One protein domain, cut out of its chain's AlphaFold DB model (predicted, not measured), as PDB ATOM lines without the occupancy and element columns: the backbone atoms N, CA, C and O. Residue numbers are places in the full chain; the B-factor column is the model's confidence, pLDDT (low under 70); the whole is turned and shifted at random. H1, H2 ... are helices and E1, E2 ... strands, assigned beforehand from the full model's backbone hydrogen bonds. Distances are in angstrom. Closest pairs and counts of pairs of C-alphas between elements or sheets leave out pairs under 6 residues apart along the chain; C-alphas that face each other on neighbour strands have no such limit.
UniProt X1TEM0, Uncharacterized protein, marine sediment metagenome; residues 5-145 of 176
ATOM      1  N   PRO A   5      38.729   5.253  17.431       93.25
ATOM      2  CA  PRO A   5      37.547   5.594  16.649       93.25
ATOM      3  C   PRO A   5      36.323   5.749  17.555       93.25
ATOM      4  O   PRO A   5      36.014   4.857  18.342       93.25
ATOM      5  N   ILE A   6      35.610   6.864  17.415       94.38
ATOM      6  CA  ILE A   6      34.353   7.149  18.106       94.38
ATOM      7  C   ILE A   6      33.268   7.375  17.053       94.38
ATOM      8  O   ILE A   6      33.312   8.328  16.274       94.38
ATOM      9  N   GLU A   7      32.288   6.486  17.025       95.00
ATOM     10  CA  GLU A   7      31.148   6.543  16.117       95.00
ATOM     11  C   GLU A   7      30.028   7.363  16.769       95.00
ATOM     12  O   GLU A   7      29.662   7.130  17.922       95.00
ATOM     13  N   ILE A   8      29.485   8.334  16.038       96.44
ATOM     14  CA  ILE A   8      28.368   9.179  16.468       96.44
ATOM     15  C   ILE A   8      27.136   8.829  15.635       96.44
ATOM     16  O   ILE A   8      27.241   8.719  14.416       96.44
ATOM     17  N   VAL A   9      25.968   8.681  16.260       95.88
ATOM     18  CA  VAL A   9      24.694   8.426  15.560       95.88
ATOM     19  C   VAL A   9      23.573   9.326  16.054       95.88
ATOM     20  O   VAL A   9      23.502   9.669  17.233       95.88
ATOM     21  N   CYS A  10      22.653   9.671  15.156       97.12
ATOM     22  CA  CYS A  10      21.410  10.351  15.516       97.12
ATOM     23  C   CYS A  10      20.305   9.340  15.807       97.12
ATOM     24  O   CYS A  10      20.189   8.325  15.115       97.12
ATOM     25  N   VAL A  11      19.491   9.637  16.818       96.75
ATOM     26  CA  VAL A  11      18.353   8.812  17.223       96.75
ATOM     27  C   VAL A  11      17.067   9.635  17.210       96.75
ATOM     28  O   VAL A  11      16.866  10.494  18.079       96.75
ATOM     29  N   GLY A  12      16.195   9.338  16.245       95.94
ATOM     30  CA  GLY A  12      14.853   9.912  16.135       95.94
ATOM     31  C   GLY A  12      14.789  11.334  15.576       95.94
ATOM     32  O   GLY A  12      13.853  12.064  15.907       95.94
ATOM     33  N   TYR A  13      15.807  11.770  14.825       95.31
ATOM     34  CA  TYR A  13      15.847  13.061  14.129       95.31
ATOM     35  C   TYR A  13      16.949  13.091  13.051       95.31
ATOM     36  O   TYR A  13      17.883  12.291  13.085       95.31
ATOM     37  N   HIS A  14      16.850  14.051  12.119       94.56
ATOM     38  CA  HIS A  14      17.730  14.152  10.938       94.56
ATOM     39  C   HIS A  14      18.627  15.394  10.879       94.56
ATOM     40  O   HIS A  14      19.525  15.450  10.038       94.56
ATOM     41  N   ASP A  15      18.362  16.396  11.716       95.06
ATOM     42  CA  ASP A  15      19.140  17.637  11.762       95.06
ATOM     43  C   ASP A  15      20.510  17.380  12.403       95.06
ATOM     44  O   ASP A  15      20.610  17.242  13.620       95.06
ATOM     45  N   ILE A  16      21.550  17.283  11.576       96.00
ATOM     46  CA  ILE A  16      22.896  16.865  11.991       96.00
ATOM     47  C   ILE A  16      23.910  18.000  12.080       96.00
ATOM     48  O   ILE A  16      25.015  17.769  12.567       96.00
ATOM     49  N   THR A  17      23.564  19.208  11.639       96.94
ATOM     50  CA  THR A  17      24.532  20.303  11.498       96.94
ATOM     51  C   THR A  17      25.297  20.597  12.797       96.94
ATOM     52  O   THR A  17      26.528  20.652  12.748       96.94
ATOM     53  N   PRO A  18      24.651  20.672  13.981       96.19
ATOM     54  CA  PRO A  18      25.377  20.848  15.240       96.19
ATOM     55  C   PRO A  18      26.399  19.746  15.542       96.19
ATOM     56  O   PRO A  18      27.467  19.999  16.102       96.19
ATOM     57  N   ILE A  19      26.075  18.507  15.172       97.81
ATOM     58  CA  ILE A  19      26.935  17.349  15.405       97.81
ATOM     59  C   ILE A  19      28.131  17.383  14.463       97.81
ATOM     60  O   ILE A  19      29.257  17.184  14.914       97.81
ATOM     61  N   GLU A  20      27.909  17.654  13.178       98.19
ATOM     62  CA  GLU A  20      28.990  17.768  12.195       98.19
ATOM     63  C   GLU A  20      29.978  18.871  12.581       98.19
ATOM     64  O   GLU A  20      31.188  18.640  12.560       98.19
ATOM     65  N   ASN A  21      29.470  20.023  13.029       98.25
ATOM     66  CA  ASN A  21      30.293  21.131  13.511       98.25
ATOM     67  C   ASN A  21      31.143  20.726  14.727       98.25
ATOM     68  O   ASN A  21      32.355  20.958  14.744       98.25
ATOM     69  N   ALA A  22      30.533  20.075  15.724       98.19
ATOM     70  CA  ALA A  22      31.239  19.588  16.910       98.19
ATOM     71  C   ALA A  22      32.318  18.543  16.559       98.19
ATOM     72  O   ALA A  22      33.438  18.605  17.072       98.19
ATOM     73  N   ILE A  23      32.007  17.609  15.653       98.12
ATOM     74  CA  ILE A  23      32.942  16.584  15.164       98.12
ATOM     75  C   ILE A  23      34.118  17.223  14.426       98.12
ATOM     76  O   ILE A  23      35.270  16.871  14.692       98.12
ATOM     77  N   LEU A  24      33.845  18.156  13.508       98.19
ATOM     78  CA  LEU A  24      34.875  18.854  12.743       98.19
ATOM     79  C   LEU A  24      35.830  19.599  13.680       98.19
ATOM     80  O   LEU A  24      37.046  19.459  13.557       98.19
ATOM     81  N   PHE A  25      35.283  20.331  14.652       98.25
ATOM     82  CA  PHE A  25      36.073  21.041  15.651       98.25
ATOM     83  C   PHE A  25      36.978  20.089  16.450       98.25
ATOM     84  O   PHE A  25      38.192  20.293  16.518       98.25
ATOM     85  N   LEU A  26      36.415  19.011  17.007       97.62
ATOM     86  CA  LEU A  26      37.162  18.054  17.829       97.62
ATOM     87  C   LEU A  26      38.244  17.303  17.054       97.62
ATOM     88  O   LEU A  26      39.334  17.086  17.583       97.62
ATOM     89  N   ASN A  27      37.962  16.907  15.816       97.50
ATOM     90  CA  ASN A  27      38.937  16.220  14.972       97.50
ATOM     91  C   ASN A  27      40.098  17.134  14.547       97.50
ATOM     92  O   ASN A  27      41.181  16.631  14.257       97.50
ATOM     93  N   ASN A  28      39.890  18.453  14.515       97.12
ATOM     94  CA  ASN A  28      40.946  19.421  14.215       97.12
ATOM     95  C   ASN A  28      41.777  19.790  15.453       97.12
ATOM     96  O   ASN A  28      42.961  20.098  15.325       97.12
ATOM     97  N   LEU A  29      41.174  19.766  16.646       95.88
ATOM     98  CA  LEU A  29      41.819  20.216  17.882       95.88
ATOM     99  C   LEU A  29      42.742  19.161  18.516       95.88
ATOM    100  O   LEU A  29      43.732  19.511  19.157       95.88
ATOM    101  N   GLN A  30      42.421  17.875  18.373       93.12
ATOM    102  CA  GLN A  30      43.143  16.787  19.040       93.12
ATOM    103  C   GLN A  30      43.328  15.565  18.126       93.12
ATOM    104  O   GLN A  30      42.658  15.439  17.109       93.12
ATOM    105  N   LYS A  31      44.246  14.659  18.499       92.88
ATOM    106  CA  LYS A  31      44.609  13.448  17.723       92.88
ATOM    107  C   LYS A  31      44.437  12.129  18.492       92.88
ATOM    108  O   LYS A  31      44.909  11.087  18.050       92.88
ATOM    109  N   ALA A  32      43.853  12.169  19.685       94.19
ATOM    110  CA  ALA A  32      43.623  10.979  20.505       94.19
ATOM    111  C   ALA A  32      42.389  10.195  20.031       94.19
ATOM    112  O   ALA A  32      42.409   8.964  19.984       94.19
ATOM    113  N   PHE A  33      41.332  10.913  19.655       95.19
ATOM    114  CA  PHE A  33      40.049  10.378  19.221       95.19
ATOM    115  C   PHE A  33      39.752  10.787  17.782       95.19
ATOM    116  O   PHE A  33      39.989  11.933  17.400       95.19
ATOM    117  N   LYS A  34      39.160   9.870  17.017       96.25
ATOM    118  CA  LYS A  34      38.624  10.147  15.687       96.25
ATOM    119  C   LYS A  34      37.110  10.018  15.712       96.25
ATOM    120  O   LYS A  34      36.587   8.907  15.762       96.25
ATOM    121  N   TYR A  35      36.415  11.147  15.667       96.88
ATOM    122  CA  TYR A  35      34.958  11.187  15.663       96.88
ATOM    123  C   TYR A  35      34.414  11.068  14.237       96.88
ATOM    124  O   TYR A  35      34.852  11.799  13.345       96.88
ATOM    125  N   THR A  36      33.443  10.182  14.031       96.06
ATOM    126  CA  THR A  36      32.797   9.969  12.729       96.06
ATOM    127  C   THR A  36      31.287   9.911  12.902       96.06
ATOM    128  O   THR A  36      30.789   9.100  13.678       96.06
ATOM    129  N   LEU A  37      30.552  10.738  12.158       96.62
ATOM    130  CA  LEU A  37      29.097  10.642  12.085       96.62
ATOM    131  C   LEU A  37      28.703   9.474  11.177       96.62
ATOM    132  O   LEU A  37      29.063   9.441  10.001       96.62
ATOM    133  N   ILE A  38      27.942   8.532  11.718       95.00
ATOM    134  CA  ILE A  38      27.384   7.403  10.987       95.00
ATOM    135  C   ILE A  38      25.916   7.707  10.692       95.00
ATOM    136  O   ILE A  38      25.102   7.874  11.602       95.00
ATOM    137  N   ARG A  39      25.574   7.772   9.403       93.31
ATOM    138  CA  ARG A  39      24.185   7.886   8.947       93.31
ATOM    139  C   ARG A  39      23.554   6.501   8.929       93.31
ATOM    140  O   ARG A  39      24.086   5.573   8.317       93.31
ATOM    141  N   ASN A  40      22.428   6.352   9.613       94.00
ATOM    142  CA  ASN A  40      21.714   5.088   9.700       94.00
ATOM    143  C   ASN A  40      20.215   5.362   9.753       94.00
ATOM    144  O   ASN A  40      19.695   5.857  10.748       94.00
ATOM    145  N   LYS A  41      19.510   4.986   8.685       94.81
ATOM    146  CA  LYS A  41      18.076   5.249   8.555       94.81
ATOM    147  C   LYS A  41      17.259   4.673   9.719       94.81
ATOM    148  O   LYS A  41      16.357   5.330  10.212       94.81
ATOM    149  N   LYS A  42      17.612   3.479  10.210       95.06
ATOM    150  CA  LYS A  42      16.898   2.835  11.322       95.06
ATOM    151  C   LYS A  42      17.043   3.607  12.635       95.06
ATOM    152  O   LYS A  42      16.100   3.615  13.416       95.06
ATOM    153  N   SER A  43      18.195   4.231  12.894       95.38
ATOM    154  CA  SER A  43      18.363   5.061  14.091       95.38
ATOM    155  C   SER A  43      17.746   6.448  13.917       95.38
ATOM    156  O   SER A  43      17.087   6.942  14.827       95.38
ATOM    157  N   GLU A  44      17.907   7.061  12.746       96.44
ATOM    158  CA  GLU A  44      17.349   8.379  12.430       96.44
ATOM    159  C   GLU A  44      15.816   8.389  12.475       96.44
ATOM    160  O   GLU A  44      15.244   9.269  13.115       96.44
ATOM    161  N   ASP A  45      15.174   7.365  11.903       96.06
ATOM    162  CA  ASP A  45      13.713   7.193  11.873       96.06
ATOM    163  C   ASP A  45      13.168   6.528  13.156       96.06
ATOM    164  O   ASP A  45      11.998   6.155  13.227       96.06
ATOM    165  N   TYR A  46      14.006   6.306  14.176       96.19
ATOM    166  CA  TYR A  46      13.598   5.546  15.355       96.19
ATOM    167  C   TYR A  46      12.518   6.276  16.157       96.19
ATOM    168  O   TYR A  46      12.753   7.353  16.704       96.19
ATOM    169  N   GLU A  47      11.342   5.669  16.311       93.56
ATOM    170  CA  GLU A  47      10.244   6.278  17.069       93.56
ATOM    171  C   GLU A  47      10.176   5.850  18.538       93.56
ATOM    172  O   GLU A  47       9.565   6.566  19.328       93.56
ATOM    173  N   GLY A  48      10.835   4.757  18.934       89.88
ATOM    174  CA  GLY A  48      10.733   4.203  20.292       89.88
ATOM    175  C   GLY A  48       9.310   3.783  20.670       89.88
ATOM    176  O   GLY A  48       8.423   3.705  19.825       89.88
ATOM    177  N   GLU A  49       9.089   3.499  21.955       87.75
ATOM    178  CA  GLU A  49       7.754   3.119  22.451       87.75
ATOM    179  C   GLU A  49       6.848   4.339  22.672       87.75
ATOM    180  O   GLU A  49       5.622   4.244  22.600       87.75
ATOM    181  N   THR A  50       7.443   5.510  22.925       86.06
ATOM    182  CA  THR A  50       6.705   6.759  23.129       86.06
ATOM    183  C   THR A  50       7.244   7.878  22.249       86.06
ATOM    184  O   THR A  50       8.446   7.993  22.016       86.06
ATOM    185  N   LYS A  51       6.357   8.782  21.819       79.62
ATOM    186  CA  LYS A  51       6.730   9.902  20.942       79.62
ATOM    187  C   LYS A  51       7.613  10.963  21.610       79.62
ATOM    188  O   LYS A  51       8.285  11.707  20.908       79.62
ATOM    189  N   TYR A  52       7.606  11.052  22.940       83.75
ATOM    190  CA  TYR A  52       8.225  12.164  23.671       83.75
ATOM    191  C   TYR A  52       9.510  11.784  24.421       83.75
ATOM    192  O   TYR A  52      10.393  12.625  24.598       83.75
ATOM    193  N   ARG A  53       9.654  10.519  24.828       88.94
ATOM    194  CA  ARG A  53      10.823  10.035  25.569       88.94
ATOM    195  C   ARG A  53      11.348   8.718  25.011       88.94
ATOM    196  O   ARG A  53      10.590   7.943  24.432       88.94
ATOM    197  N   TYR A  54      12.621   8.458  25.270       90.88
ATOM    198  CA  TYR A  54      13.228   7.142  25.129       90.88
ATOM    199  C   TYR A  54      13.721   6.651  26.475       90.88
ATOM    200  O   TYR A  54      14.281   7.422  27.260       90.88
ATOM    201  N   THR A  55      13.590   5.354  26.716       88.75
ATOM    202  CA  THR A  55      14.331   4.729  27.810       88.75
ATOM    203  C   THR A  55      15.752   4.401  27.354       88.75
ATOM    204  O   THR A  55      16.009   4.083  26.192       88.75
ATOM    205  N   THR A  56      16.723   4.437  28.268       86.69
ATOM    206  CA  THR A  56      18.098   4.039  27.915       86.69
ATOM    207  C   THR A  56      18.180   2.587  27.431       86.69
ATOM    208  O   THR A  56      19.033   2.254  26.612       86.69
ATOM    209  N   SER A  57      17.292   1.715  27.921       87.38
ATOM    210  CA  SER A  57      17.244   0.306  27.526       87.38
ATOM    211  C   SER A  57      16.752   0.127  26.086       87.38
ATOM    212  O   SER A  57      17.361  -0.655  25.354       87.38
ATOM    213  N   GLU A  58      15.733   0.876  25.653       91.56
ATOM    214  CA  GLU A  58      15.304   0.956  24.246       91.56
ATOM    215  C   GLU A  58      16.458   1.361  23.327       91.56
ATOM    216  O   GLU A  58      16.763   0.664  22.357       91.56
ATOM    217  N   ILE A  59      17.163   2.441  23.674       92.38
ATOM    218  CA  ILE A  59      18.270   2.948  22.857       92.38
ATOM    219  C   ILE A  59      19.416   1.940  22.761       92.38
ATOM    220  O   ILE A  59      19.980   1.726  21.689       92.38
ATOM    221  N   TYR A  60      19.770   1.275  23.860       90.50
ATOM    222  CA  TYR A  60      20.854   0.296  23.817       90.50
ATOM    223  C   TYR A  60      20.498  -0.967  23.033       90.50
ATOM    224  O   TYR A  60      21.400  -1.524  22.394       90.50
ATOM    225  N   LYS A  61      19.219  -1.376  23.031       90.88
ATOM    226  CA  LYS A  61      18.710  -2.427  22.135       90.88
ATOM    227  C   LYS A  61      18.820  -1.994  20.675       90.88
ATOM    228  O   LYS A  61      19.425  -2.714  19.891       90.88
ATOM    229  N   LEU A  62      18.368  -0.783  20.338       92.75
ATOM    230  CA  LEU A  62      18.544  -0.218  18.996       92.75
ATOM    231  C   LEU A  62      20.017  -0.250  18.561       92.75
ATOM    232  O   LEU A  62      20.326  -0.677  17.451       92.75
ATOM    233  N   PHE A  63      20.943   0.149  19.438       91.44
ATOM    234  CA  PHE A  63      22.378   0.108  19.139       91.44
ATOM    235  C   PHE A  63      22.914  -1.306  18.930       91.44
ATOM    236  O   PHE A  63      23.780  -1.494  18.084       91.44
ATOM    237  N   ASP A  64      22.417  -2.288  19.686       88.31
ATOM    238  CA  ASP A  64      22.754  -3.699  19.457       88.31
ATOM    239  C   ASP A  64      22.270  -4.196  18.087       88.31
ATOM    240  O   ASP A  64      22.914  -5.051  17.489       88.31
ATOM    241  N   GLU A  65      21.160  -3.663  17.580       88.69
ATOM    242  CA  GLU A  65      20.596  -4.070  16.292       88.69
ATOM    243  C   GLU A  65      21.297  -3.424  15.090       88.69
ATOM    244  O   GLU A  65      21.370  -4.039  14.029       88.69
ATOM    245  N   ILE A  66      21.776  -2.183  15.224       86.94
ATOM    246  CA  ILE A  66      22.406  -1.449  14.113       86.94
ATOM    247  C   ILE A  66      23.936  -1.611  14.075       86.94
ATOM    248  O   ILE A  66      24.531  -1.428  13.014       86.94
ATOM    249  N   PHE A  67      24.577  -1.984  15.192       81.00
ATOM    250  CA  PHE A  67      26.020  -2.242  15.264       81.00
ATOM    251  C   PHE A  67      26.295  -3.684  15.705       81.00
ATOM    252  O   PHE A  67      26.384  -3.985  16.892       81.00
ATOM    253  N   ILE A  68      26.486  -4.565  14.719       65.06
ATOM    254  CA  ILE A  68      26.791  -6.000  14.904       65.06
ATOM    255  C   ILE A  68      28.301  -6.276  14.711       65.06
ATOM    256  O   ILE A  68      28.724  -7.402  14.481       65.06
ATOM    257  N   LYS A  69      29.166  -5.255  14.747       59.75
ATOM    258  CA  LYS A  69      30.599  -5.466  14.476       59.75
ATOM    259  C   LYS A  69      31.321  -6.058  15.695       59.75
ATOM    260  O   LYS A  69      31.216  -5.527  16.794       59.75
ATOM    261  N   ASP A  70      32.122  -7.100  15.456       55.31
ATOM    262  CA  ASP A  70      32.997  -7.766  16.443       55.31
ATOM    263  C   ASP A  70      34.224  -6.930  16.863       55.31
ATOM    264  O   ASP A  70      34.974  -7.297  17.773       55.31
ATOM    265  N   ILE A  71      34.445  -5.789  16.205       63.00
ATOM    266  CA  ILE A  71      35.537  -4.860  16.509       63.00
ATOM    267  C   ILE A  71      35.127  -3.974  17.690       63.00
ATOM    268  O   ILE A  71      33.958  -3.634  17.856       63.00
ATOM    269  N   GLN A  72      36.101  -3.596  18.521       65.50
ATOM    270  CA  GLN A  72      35.897  -2.686  19.642       65.50
ATOM    271  C   GLN A  72      35.433  -1.304  19.154       65.50
ATOM    272  O   GLN A  72      36.247  -0.435  18.847       65.50
ATOM    273  N   SER A  73      34.116  -1.122  19.085       76.94
ATOM    274  CA  SER A  73      33.463   0.134  18.723       76.94
ATOM    275  C   SER A  73      33.106   0.938  19.972       76.94
ATOM    276  O   SER A  73      32.637   0.409  20.989       76.94
ATOM    277  N   TYR A  74      33.314   2.246  19.878       91.19
ATOM    278  CA  TYR A  74      32.863   3.233  20.846       91.19
ATOM    279  C   TYR A  74      31.760   4.049  20.187       91.19
ATOM    280  O   TYR A  74      32.024   4.767  19.229       91.19
ATOM    281  N   LEU A  75      30.535   3.920  20.682       93.19
ATOM    282  CA  LEU A  75      29.359   4.510  20.053       93.19
ATOM    283  C   LEU A  75      28.735   5.556  20.968       93.19
ATOM    284  O   LEU A  75      28.460   5.265  22.131       93.19
ATOM    285  N   ILE A  76      28.449   6.740  20.437       95.69
ATOM    286  CA  ILE A  76      27.681   7.779  21.121       95.69
ATOM    287  C   ILE A  76      26.457   8.108  20.273       95.69
ATOM    288  O   ILE A  76      26.564   8.598  19.151       95.69
ATOM    289  N   GLY A  77      25.276   7.863  20.818       96.25
ATOM    290  CA  GLY A  77      24.055   8.419  20.267       96.25
ATOM    291  C   GLY A  77      23.814   9.838  20.738       96.25
ATOM    292  O   GLY A  77      24.146  10.201  21.866       96.25
ATOM    293  N   VAL A  78      23.134  10.601  19.901       97.31
ATOM    294  CA  VAL A  78      22.519  11.873  20.263       97.31
ATOM    295  C   VAL A  78      21.032  11.759  19.960       97.31
ATOM    296  O   VAL A  78      20.656  11.144  18.964       97.31
ATOM    297  N   THR A  79      20.176  12.346  20.791       95.62
ATOM    298  CA  THR A  79      18.733  12.460  20.541       95.62
ATOM    299  C   THR A  79      18.212  13.851  20.893       95.62
ATOM    300  O   THR A  79      18.827  14.554  21.683       95.62
ATOM    301  N   LYS A  80      17.066  14.259  20.336       94.31
ATOM    302  CA  LYS A  80      16.322  15.459  20.767       94.31
ATOM    303  C   LYS A  80      15.198  15.146  21.768       94.31
ATOM    304  O   LYS A  80      14.507  16.062  22.203       94.31
ATOM    305  N   ARG A  81      14.988  13.871  22.116       92.12
ATOM    306  CA  ARG A  81      13.923  13.436  23.034       92.12
ATOM    307  C   ARG A  81      14.417  13.302  24.466       92.12
ATOM    308  O   ARG A  81      15.605  13.092  24.703       92.12
ATOM    309  N   LEU A  82      13.493  13.379  25.418       88.19
ATOM    310  CA  LEU A  82      13.806  13.137  26.821       88.19
ATOM    311  C   LEU A  82      14.371  11.717  27.004       88.19
ATOM    312  O   LEU A  82      13.836  10.761  26.442       88.19
ATOM    313  N   LEU A  83      15.434  11.578  27.798       86.44
ATOM    314  CA  LEU A  83      16.003  10.281  28.166       86.44
ATOM    315  C   LEU A  83      15.578   9.894  29.579       86.44
ATOM    316  O   LEU A  83      15.820  10.625  30.537       86.44
ATOM    317  N   ASP A  84      14.982   8.714  29.699       81.38
ATOM    318  CA  ASP A  84      14.519   8.153  30.963       81.38
ATOM    319  C   ASP A  84      15.375   6.943  31.370       81.38
ATOM    320  O   ASP A  84      15.774   6.119  30.534       81.38
ATOM    321  N   GLY A  85      15.701   6.845  32.656       63.91
ATOM    322  CA  GLY A  85      16.528   5.783  33.225       63.91
ATOM    323  C   GLY A  85      15.773   5.023  34.313       63.91
ATOM    324  O   GLY A  85      14.948   5.588  35.015       63.91
ATOM    325  N   HIS A  86      16.075   3.731  34.486       52.19
ATOM    326  CA  HIS A  86      15.337   2.839  35.400       52.19
ATOM    327  C   HIS A  86      15.288   3.285  36.872       52.19
ATOM    328  O   HIS A  86      14.393   2.851  37.590       52.19
ATOM    329  N   SER A  87      16.240   4.097  37.337       43.25
ATOM    330  CA  SER A  87      16.285   4.575  38.725       43.25
ATOM    331  C   SER A  87      16.308   6.098  38.855       43.25
ATOM    332  O   SER A  87      16.029   6.596  39.937       43.25
ATOM    333  N   LEU A  88      16.653   6.823  37.787       47.94
ATOM    334  CA  LEU A  88      16.803   8.279  37.729       47.94
ATOM    335  C   LEU A  88      16.649   8.711  36.262       47.94
ATOM    336  O   LEU A  88      17.220   8.066  35.377       47.94
ATOM    337  N   GLY A  89      15.934   9.804  35.990       49.69
ATOM    338  CA  GLY A  89      15.937  10.416  34.659       49.69
ATOM    339  C   GLY A  89      17.355  10.887  34.329       49.69
ATOM    340  O   GLY A  89      17.877  11.783  34.989       49.69
ATOM    341  N   ASN A  90      18.019  10.269  33.352       57.62
ATOM    342  CA  ASN A  90      19.369  10.670  32.955       57.62
ATOM    343  C   ASN A  90      19.279  11.988  32.176       57.62
ATOM    344  O   ASN A  90      19.074  11.976  30.966       57.62
ATOM    345  N   LEU A  91      19.422  13.116  32.879       61.03
ATOM    346  CA  LEU A  91      19.157  14.454  32.333       61.03
ATOM    347  C   LEU A  91      19.939  14.796  31.064       61.03
ATOM    348  O   LEU A  91      19.413  15.484  30.198       61.03
ATOM    349  N   PHE A  92      21.179  14.327  30.964       73.94
ATOM    350  CA  PHE A  92      22.089  14.730  29.890       73.94
ATOM    351  C   PHE A  92      22.571  13.545  29.061       73.94
ATOM    352  O   PHE A  92      22.822  13.682  27.867       73.94
ATOM    353  N   GLY A  93      22.638  12.352  29.656       79.00
ATOM    354  CA  GLY A  93      23.018  11.146  28.944       79.00
ATOM    355  C   GLY A  93      23.337   9.959  29.841       79.00
ATOM    356  O   GLY A  93      23.372  10.063  31.066       79.00
ATOM    357  N   ALA A  94      23.581   8.810  29.220       82.50
ATOM    358  CA  ALA A  94      23.850   7.551  29.900       82.50
ATOM    359  C   ALA A  94      24.924   6.737  29.178       82.50
ATOM    360  O   ALA A  94      25.023   6.769  27.950       82.50
ATOM    361  N   THR A  95      25.688   5.944  29.934       85.06
ATOM    362  CA  THR A  95      26.662   4.985  29.399       85.06
ATOM    363  C   THR A  95      26.312   3.542  29.744       85.06
ATOM    364  O   THR A  95      25.894   3.230  30.859       85.06
ATOM    365  N   GLN A  96      26.585   2.635  28.806       82.69
ATOM    366  CA  GLN A  96      26.606   1.196  29.031       82.69
ATOM    367  C   GLN A  96      27.996   0.651  28.700       82.69
ATOM    368  O   GLN A  96      28.408   0.568  27.541       82.69
ATOM    369  N   LEU A  97      28.713   0.259  29.753       76.75
ATOM    370  CA  LEU A  97      29.990  -0.441  29.666       76.75
ATOM    371  C   LEU A  97      29.717  -1.939  29.838       76.75
ATOM    372  O   LEU A  97      29.730  -2.460  30.957       76.75
ATOM    373  N   SER A  98      29.391  -2.630  28.746       67.38
ATOM    374  CA  SER A  98      29.215  -4.082  28.798       67.38
ATOM    375  C   SER A  98      30.573  -4.761  28.962       67.38
ATOM    376  O   SER A  98      31.497  -4.494  28.205       67.38
ATOM    377  N   LYS A  99      30.698  -5.672  29.936       60.78
ATOM    378  CA  LYS A  99      31.876  -6.554  30.048       60.78
ATOM    379  C   LYS A  99      31.841  -7.715  29.047       60.78
ATOM    380  O   LYS A  99      32.862  -8.350  28.834       60.78
ATOM    381  N   ARG A 100      30.659  -8.032  28.501       56.69
ATOM    382  CA  ARG A 100      30.427  -9.216  27.652       56.69
ATOM    383  C   ARG A 100      30.471  -8.915  26.154       56.69
ATOM    384  O   ARG A 100      30.540  -9.846  25.365       56.69
ATOM    385  N   LYS A 101      30.391  -7.642  25.766       60.69
ATOM    386  CA  LYS A 101      30.463  -7.188  24.373       60.69
ATOM    387  C   LYS A 101      31.593  -6.169  24.274       60.69
ATOM    388  O   LYS A 101      31.661  -5.286  25.123       60.69
ATOM    389  N   ASN A 102      32.413  -6.235  23.227       70.31
ATOM    390  CA  ASN A 102      33.478  -5.254  22.951       70.31
ATOM    391  C   ASN A 102      32.943  -3.850  22.584       70.31
ATOM    392  O   ASN A 102      33.707  -2.979  22.186       70.31
ATOM    393  N   LEU A 103      31.638  -3.616  22.731       78.44
ATOM    394  CA  LEU A 103      30.944  -2.390  22.366       78.44
ATOM    395  C   LEU A 103      30.652  -1.557  23.619       78.44
ATOM    396  O   LEU A 103      29.921  -1.992  24.516       78.44
ATOM    397  N   LYS A 104      31.206  -0.342  23.663       88.19
ATOM    398  CA  LYS A 104      30.919   0.653  24.707       88.19
ATOM    399  C   LYS A 104      30.002   1.720  24.128       88.19
ATOM    400  O   LYS A 104      30.291   2.276  23.071       88.19
ATOM    401  N   LYS A 105      28.885   1.974  24.810       90.31
ATOM    402  CA  LYS A 105      27.797   2.809  24.290       90.31
ATOM    403  C   LYS A 105      27.529   3.989  25.205       90.31
ATOM    404  O   LYS A 105      27.488   3.831  26.425       90.31
ATOM    405  N   GLY A 106      27.291   5.145  24.609       91.69
ATOM    406  CA  GLY A 106      26.805   6.363  25.234       91.69
ATOM    407  C   GLY A 106      25.569   6.862  24.496       91.69
ATOM    408  O   GLY A 106      25.402   6.591  23.312       91.69
ATOM    409  N   ILE A 107      24.690   7.571  25.185       93.56
ATOM    410  CA  ILE A 107      23.584   8.318  24.581       93.56
ATOM    411  C   ILE A 107      23.487   9.648  25.317       93.56
ATOM    412  O   ILE A 107      23.516   9.646  26.543       93.56
ATOM    413  N   THR A 108      23.384  10.757  24.594       93.94
ATOM    414  CA  THR A 108      23.085  12.085  25.147       93.94
ATOM    415  C   THR A 108      21.832  12.663  24.517       93.94
ATOM    416  O   THR A 108      21.436  12.267  23.418       93.94
ATOM    417  N   THR A 109      21.185  13.581  25.230       93.25
ATOM    418  CA  THR A 109      20.025  14.310  24.737       93.25
ATOM    419  C   THR A 109      20.301  15.800  24.576       93.25
ATOM    420  O   THR A 109      21.054  16.392  25.344       93.25
ATOM    421  N   LEU A 110      19.668  16.388  23.562       92.69
ATOM    422  CA  LEU A 110      19.543  17.825  23.334       92.69
ATOM    423  C   LEU A 110      18.243  18.388  23.934       92.69
ATOM    424  O   LEU A 110      17.993  19.589  23.844       92.69
ATOM    425  N   TYR A 111      17.402  17.526  24.510       90.56
ATOM    426  CA  TYR A 111      16.131  17.903  25.110       90.56
ATOM    427  C   TYR A 111      16.349  18.897  26.258       90.56
ATOM    428  O   TYR A 111      17.110  18.623  27.181       90.56
ATOM    429  N   GLU A 112      15.681  20.050  26.185       86.56
ATOM    430  CA  GLU A 112      15.765  21.156  27.153       86.56
ATOM    431  C   GLU A 112      17.168  21.763  27.387       86.56
ATOM    432  O   GLU A 112      17.366  22.553  28.310       86.56
ATOM    433  N   ILE A 113      18.173  21.434  26.568       85.44
ATOM    434  CA  ILE A 113      19.547  21.924  26.784       85.44
ATOM    435  C   ILE A 113      19.632  23.444  26.643       85.44
ATOM    436  O   ILE A 113      20.333  24.089  27.422       85.44
ATOM    437  N   LYS A 114      18.881  24.032  25.709       83.44
ATOM    438  CA  LYS A 114      18.835  25.489  25.530       83.44
ATOM    439  C   LYS A 114      18.188  26.182  26.732       83.44
ATOM    440  O   LYS A 114      18.614  27.253  27.144       83.44
ATOM    441  N   GLU A 115      17.182  25.559  27.326       79.50
ATOM    442  CA  GLU A 115      16.465  26.046  28.499       79.50
ATOM    443  C   GLU A 115      17.326  25.950  29.765       79.50
ATOM    444  O   GLU A 115      17.241  26.813  30.638       79.50
ATOM    445  N   ILE A 116      18.167  24.915  29.859       76.44
ATOM    446  CA  ILE A 116      19.069  24.693  30.994       76.44
ATOM    447  C   ILE A 116      20.300  25.601  30.903       76.44
ATOM    448  O   ILE A 116      20.657  26.240  31.887       76.44
ATOM    449  N   PHE A 117      20.957  25.659  29.742       76.69
ATOM    450  CA  PHE A 117      22.248  26.337  29.572       76.69
ATOM    451  C   PHE A 117      22.150  27.724  28.920       76.69
ATOM    452  O   PHE A 117      23.163  28.412  28.781       76.69
ATOM    453  N   GLY A 118      20.946  28.167  28.554       82.50
ATOM    454  CA  GLY A 118      20.691  29.498  28.013       82.50
ATOM    455  C   GLY A 118      21.311  29.703  26.631       82.50
ATOM    456  O   GLY A 118      20.965  29.022  25.668       82.50
ATOM    457  N   GLU A 119      22.210  30.682  26.530       85.19
ATOM    458  CA  GLU A 119      22.805  31.138  25.263       85.19
ATOM    459  C   GLU A 119      23.999  30.298  24.791       85.19
ATOM    460  O   GLU A 119      24.571  30.588  23.741       85.19
ATOM    461  N   ILE A 120      24.395  29.261  25.537       85.75
ATOM    462  CA  ILE A 120      25.513  28.403  25.135       85.75
ATOM    463  C   ILE A 120      25.160  27.693  23.813       85.75
ATOM    464  O   ILE A 120      24.153  26.979  23.761       85.75
ATOM    465  N   PRO A 121      25.984  27.835  22.753       92.31
ATOM    466  CA  PRO A 121      25.786  27.107  21.508       92.31
ATOM    467  C   PRO A 121      25.754  25.599  21.746       92.31
ATOM    468  O   PRO A 121      26.576  25.047  22.484       92.31
ATOM    469  N   ILE A 122      24.816  24.921  21.094       93.19
ATOM    470  CA  ILE A 122      24.584  23.486  21.278       93.19
ATOM    471  C   ILE A 122      25.819  22.649  20.899       93.19
ATOM    472  O   ILE A 122      26.056  21.583  21.466       93.19
ATOM    473  N   GLU A 123      26.655  23.162  19.997       95.81
ATOM    474  CA  GLU A 123      27.932  22.582  19.600       95.81
ATOM    475  C   GLU A 123      28.898  22.483  20.782       95.81
ATOM    476  O   GLU A 123      29.581  21.473  20.913       95.81
ATOM    477  N   ILE A 124      28.934  23.480  21.676       94.25
ATOM    478  CA  ILE A 124      29.806  23.455  22.862       94.25
ATOM    479  C   ILE A 124      29.367  22.341  23.815       94.25
ATOM    480  O   ILE A 124      30.206  21.600  24.331       94.25
ATOM    481  N   TYR A 125      28.056  22.184  24.008       93.19
ATOM    482  CA  TYR A 125      27.504  21.078  24.787       93.19
ATOM    483  C   TYR A 125      27.870  19.717  24.173       93.19
ATOM    484  O   TYR A 125      28.366  18.831  24.872       93.19
ATOM    485  N   LEU A 126      27.707  19.566  22.856       96.25
ATOM    486  CA  LEU A 126      28.069  18.342  22.137       96.25
ATOM    487  C   LEU A 126      29.569  18.035  22.224       96.25
ATOM    488  O   LEU A 126      29.940  16.891  22.468       96.25
ATOM    489  N   ILE A 127      30.429  19.048  22.084       96.81
ATOM    490  CA  ILE A 127      31.885  18.926  22.248       96.81
ATOM    491  C   ILE A 127      32.218  18.365  23.635       96.81
ATOM    492  O   ILE A 127      32.999  17.414  23.750       96.81
ATOM    493  N   PHE A 128      31.605  18.927  24.682       94.00
ATOM    494  CA  PHE A 128      31.779  18.457  26.053       94.00
ATOM    495  C   PHE A 128      31.338  16.996  26.212       94.00
ATOM    496  O   PHE A 128      32.116  16.174  26.705       94.00
ATOM    497  N   GLU A 129      30.130  16.646  25.761       93.31
ATOM    498  CA  GLU A 129      29.612  15.282  25.895       93.31
ATOM    499  C   GLU A 129      30.457  14.272  25.113       93.31
ATOM    500  O   GLU A 129      30.811  13.221  25.652       93.31
ATOM    501  N   PHE A 130      30.860  14.592  23.880       95.94
ATOM    502  CA  PHE A 130      31.692  13.718  23.051       95.94
ATOM    503  C   PHE A 130      33.051  13.431  23.687       95.94
ATOM    504  O   PHE A 130      33.483  12.279  23.701       95.94
ATOM    505  N   LEU A 131      33.720  14.432  24.260       94.12
ATOM    506  CA  LEU A 131      34.963  14.211  25.004       94.12
ATOM    507  C   LEU A 131      34.715  13.407  26.282       94.12
ATOM    508  O   LEU A 131      35.417  12.430  26.557       94.12
ATOM    509  N   SER A 132      33.688  13.788  27.040       90.69
ATOM    510  CA  SER A 132      33.332  13.156  28.307       90.69
ATOM    511  C   SER A 132      33.019  11.670  28.129       90.69
ATOM    512  O   SER A 132      33.515  10.832  28.884       90.69
ATOM    513  N   PHE A 133      32.226  11.288  27.123       91.25
ATOM    514  CA  PHE A 133      31.965   9.879  26.814       91.25
ATOM    515  C   PHE A 133      33.218   9.142  26.363       91.25
ATOM    516  O   PHE A 133      33.490   8.068  26.897       91.25
ATOM    517  N   SER A 134      34.001   9.712  25.444       92.75
ATOM    518  CA  SER A 134      35.228   9.079  24.952       92.75
ATOM    519  C   SER A 134      36.196   8.746  26.086       92.75
ATOM    520  O   SER A 134      36.684   7.619  26.177       92.75
ATOM    521  N   ILE A 135      36.405   9.680  27.018       89.69
ATOM    522  CA  ILE A 135      37.245   9.456  28.201       89.69
ATOM    523  C   ILE A 135      36.617   8.398  29.119       89.69
ATOM    524  O   ILE A 135      37.303   7.456  29.526       89.69
ATOM    525  N   ARG A 136      35.305   8.493  29.400       85.62
ATOM    526  CA  ARG A 136      34.567   7.501  30.209       85.62
ATOM    527  C   ARG A 136      34.680   6.092  29.633       85.62
ATOM    528  O   ARG A 136      34.782   5.124  30.387       85.62
ATOM    529  N   PHE A 137      34.695   5.954  28.310       87.19
ATOM    530  CA  PHE A 137      34.869   4.658  27.682       87.19
ATOM    531  C   PHE A 137      36.253   4.064  27.934       87.19
ATOM    532  O   PHE A 137      36.344   2.851  28.120       87.19
ATOM    533  N   LEU A 138      37.315   4.869  27.952       85.69
ATOM    534  CA  LEU A 138      38.677   4.383  28.193       85.69
ATOM    535  C   LEU A 138      38.931   4.060  29.662       85.69
ATOM    536  O   LEU A 138      39.383   2.961  29.973       85.69
ATOM    537  N   VAL A 139      38.612   5.003  30.547       80.81
ATOM    538  CA  VAL A 139      38.904   4.898  31.985       80.81
ATOM    539  C   VAL A 139      38.008   3.854  32.656       80.81
ATOM    540  O   VAL A 139      38.421   3.178  33.595       80.81
ATOM    541  N   GLY A 140      36.787   3.660  32.150       70.56
ATOM    542  CA  GLY A 140      35.826   2.737  32.736       70.56
ATOM    543  C   GLY A 140      35.109   3.327  33.957       70.56
ATOM    544  O   GLY A 140      34.683   4.482  33.945       70.56
ATOM    545  N   ARG A 141      34.882   2.506  34.993       58.47
ATOM    546  CA  ARG A 141      34.162   2.922  36.214       58.47
ATOM    547  C   ARG A 141      35.017   3.903  37.031       58.47
ATOM    548  O   ARG A 141      36.220   3.706  37.118       58.47
ATOM    549  N   GLY A 142      34.386   4.894  37.668       52.25
ATOM    550  CA  GLY A 142      35.058   5.829  38.587       52.25
ATOM    551  C   GLY A 142      35.031   7.311  38.193       52.25
ATOM    552  O   GLY A 142      35.656   8.109  38.872       52.25
ATOM    553  N   LEU A 143      34.334   7.693  37.115       52.97
ATOM    554  CA  LEU A 143      34.055   9.111  36.811       52.97
ATOM    555  C   LEU A 143      32.646   9.543  37.232       52.97
ATOM    556  O   LEU A 143      32.435  10.703  37.560       52.97
ATOM    557  N   ILE A 144      31.694   8.609  37.234       51.09
ATOM    558  CA  ILE A 144      30.315   8.828  37.667       51.09
ATOM    559  C   ILE A 144      30.152   8.097  38.993       51.09
ATOM    560  O   ILE A 144      30.342   6.879  39.055       51.09
ATOM    561  N   HIS A 145      29.827   8.852  40.030       51.62
ATOM    562  CA  HIS A 145      29.544   8.356  41.370       51.62
ATOM    563  C   HIS A 145      28.065   8.621  41.648       51.62
ATOM    564  O   HIS A 145      27.487   9.543  41.070       51.62
TER     565      HIS A 145
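AT A GLANCE: This is residues 5 to 145 of the 176 residues of an uncharacterized protein of marine sediment metagenome (UniProt X1TEM0). A strongly twisted sheet of five strands forms the middle layer of a rounded, three-layered body, with H1 and H5 covering one face and H3 crossing the other. Beyond the end of the sheet where E7 stops, E3 and E5 make a small separate sheet of two parallel strands, and the short H4 sits off the five-stranded sheet past the same end. The printed part has 141 residues with seven named strands and five named helices, in the order E1 H1 E2 H2 E3 H3 E4 E5 E6 E7 H4 H5, and its class is mixed, helices and strands. The large sheet runs E2 E1 E4 E7 E6 and is mixed, with E6 antiparallel to E7. The whole is compact, with a radius of gyration of the C-alphas of 14.1 A and spans of 36 by 36 by 34 A.

IN THESE COORDINATES: E1, residues 5 to 11, begins at C-alpha 5 (37.547, 5.594, 16.649) and is 19.5 A long. H1, residues 17 to 29, is 18.4 A long, and E2, residues 33 to 38, is 15.4 A long. H2 is residues 41 to 44, E3 residues 53 to 55, and H3 residues 56 to 66, 15.5 A long. E4, residues 74 to 79, is 16.9 A long; E5 is residues 82 to 84; E6, residues 93 to 97, is 13.5 A long. E7, residues 104 to 109, is 17.5 A long and ends at C-alpha 109 (20.025, 14.310, 24.737). H4 is residues 113 to 117. H5, residues 122 to 139, is the longest helix at 25.8 A and ends at C-alpha 139 (38.904, 4.898, 31.985).

HOW THE PARTS SIT: In the large sheet E2 and E6 are the edge strands. E2 and E1 are parallel, with N 6 and O 34 2.8 A apart, within hydrogen-bond range. E1 and E4 are parallel, with N 9 and O 76 at 3.0 A. E4 and E7 are parallel, with N 77 and O 106 at 2.8 A. E7 and E6 are antiparallel and form a hairpin, with N 96 and O 105 at 2.8 A. E1, H1 and E2 make a strand-helix-strand unit, two parallel neighbour strands with a helix between, and its crossover is right-handed. H1 is on the sheet over E2 and E1 at a height of 9.2 A, and runs along the strands, at 20 degrees to E2 on the local plane. H5 is on the same face; the C-alphas of Lys 104 in E7 and Phe 137 in H5, the closest of the two, are 6.4 A apart. H5 touches H1 with residues 122 to 127 alone, at a steep tilt of 56 degrees, the same way; the closest C-alphas, of Ala 22 and Glu 123, are 5.2 A apart. H3 is on the opposite face at a height of 9.1 A. H2 only grazes the sheet with residues 41 to 44, and only just touches H3, with 3 pairs of C-alphas within 8 A, the closest being Ser 43 and Leu 62 at 7.2 A. E3 and E5 are parallel, with N 54 and O 82 at 2.9 A; the closest C-alphas of E5 and E7, those of Leu 83 and Thr 109, are 6.6 A apart. H4 is not on the large sheet and is close to H5 but not clearly touching, with C-alphas 114 and 122 the closest at 7.4 A. In H1, H3, H4 and H5 every O i to N i+4 pair is within hydrogen-bond range, and H2 is too short for such a pair.

THE WHOLE: The two C-alphas farthest apart, those of Asp 70 and Glu 119, are 41.2 A apart. The printed part has no cut, and no link is long. The mean pLDDT of the printed part is 85.8; residues 68 to 72, 85 to 91, 98 to 101 and 141 to 145 are under 70.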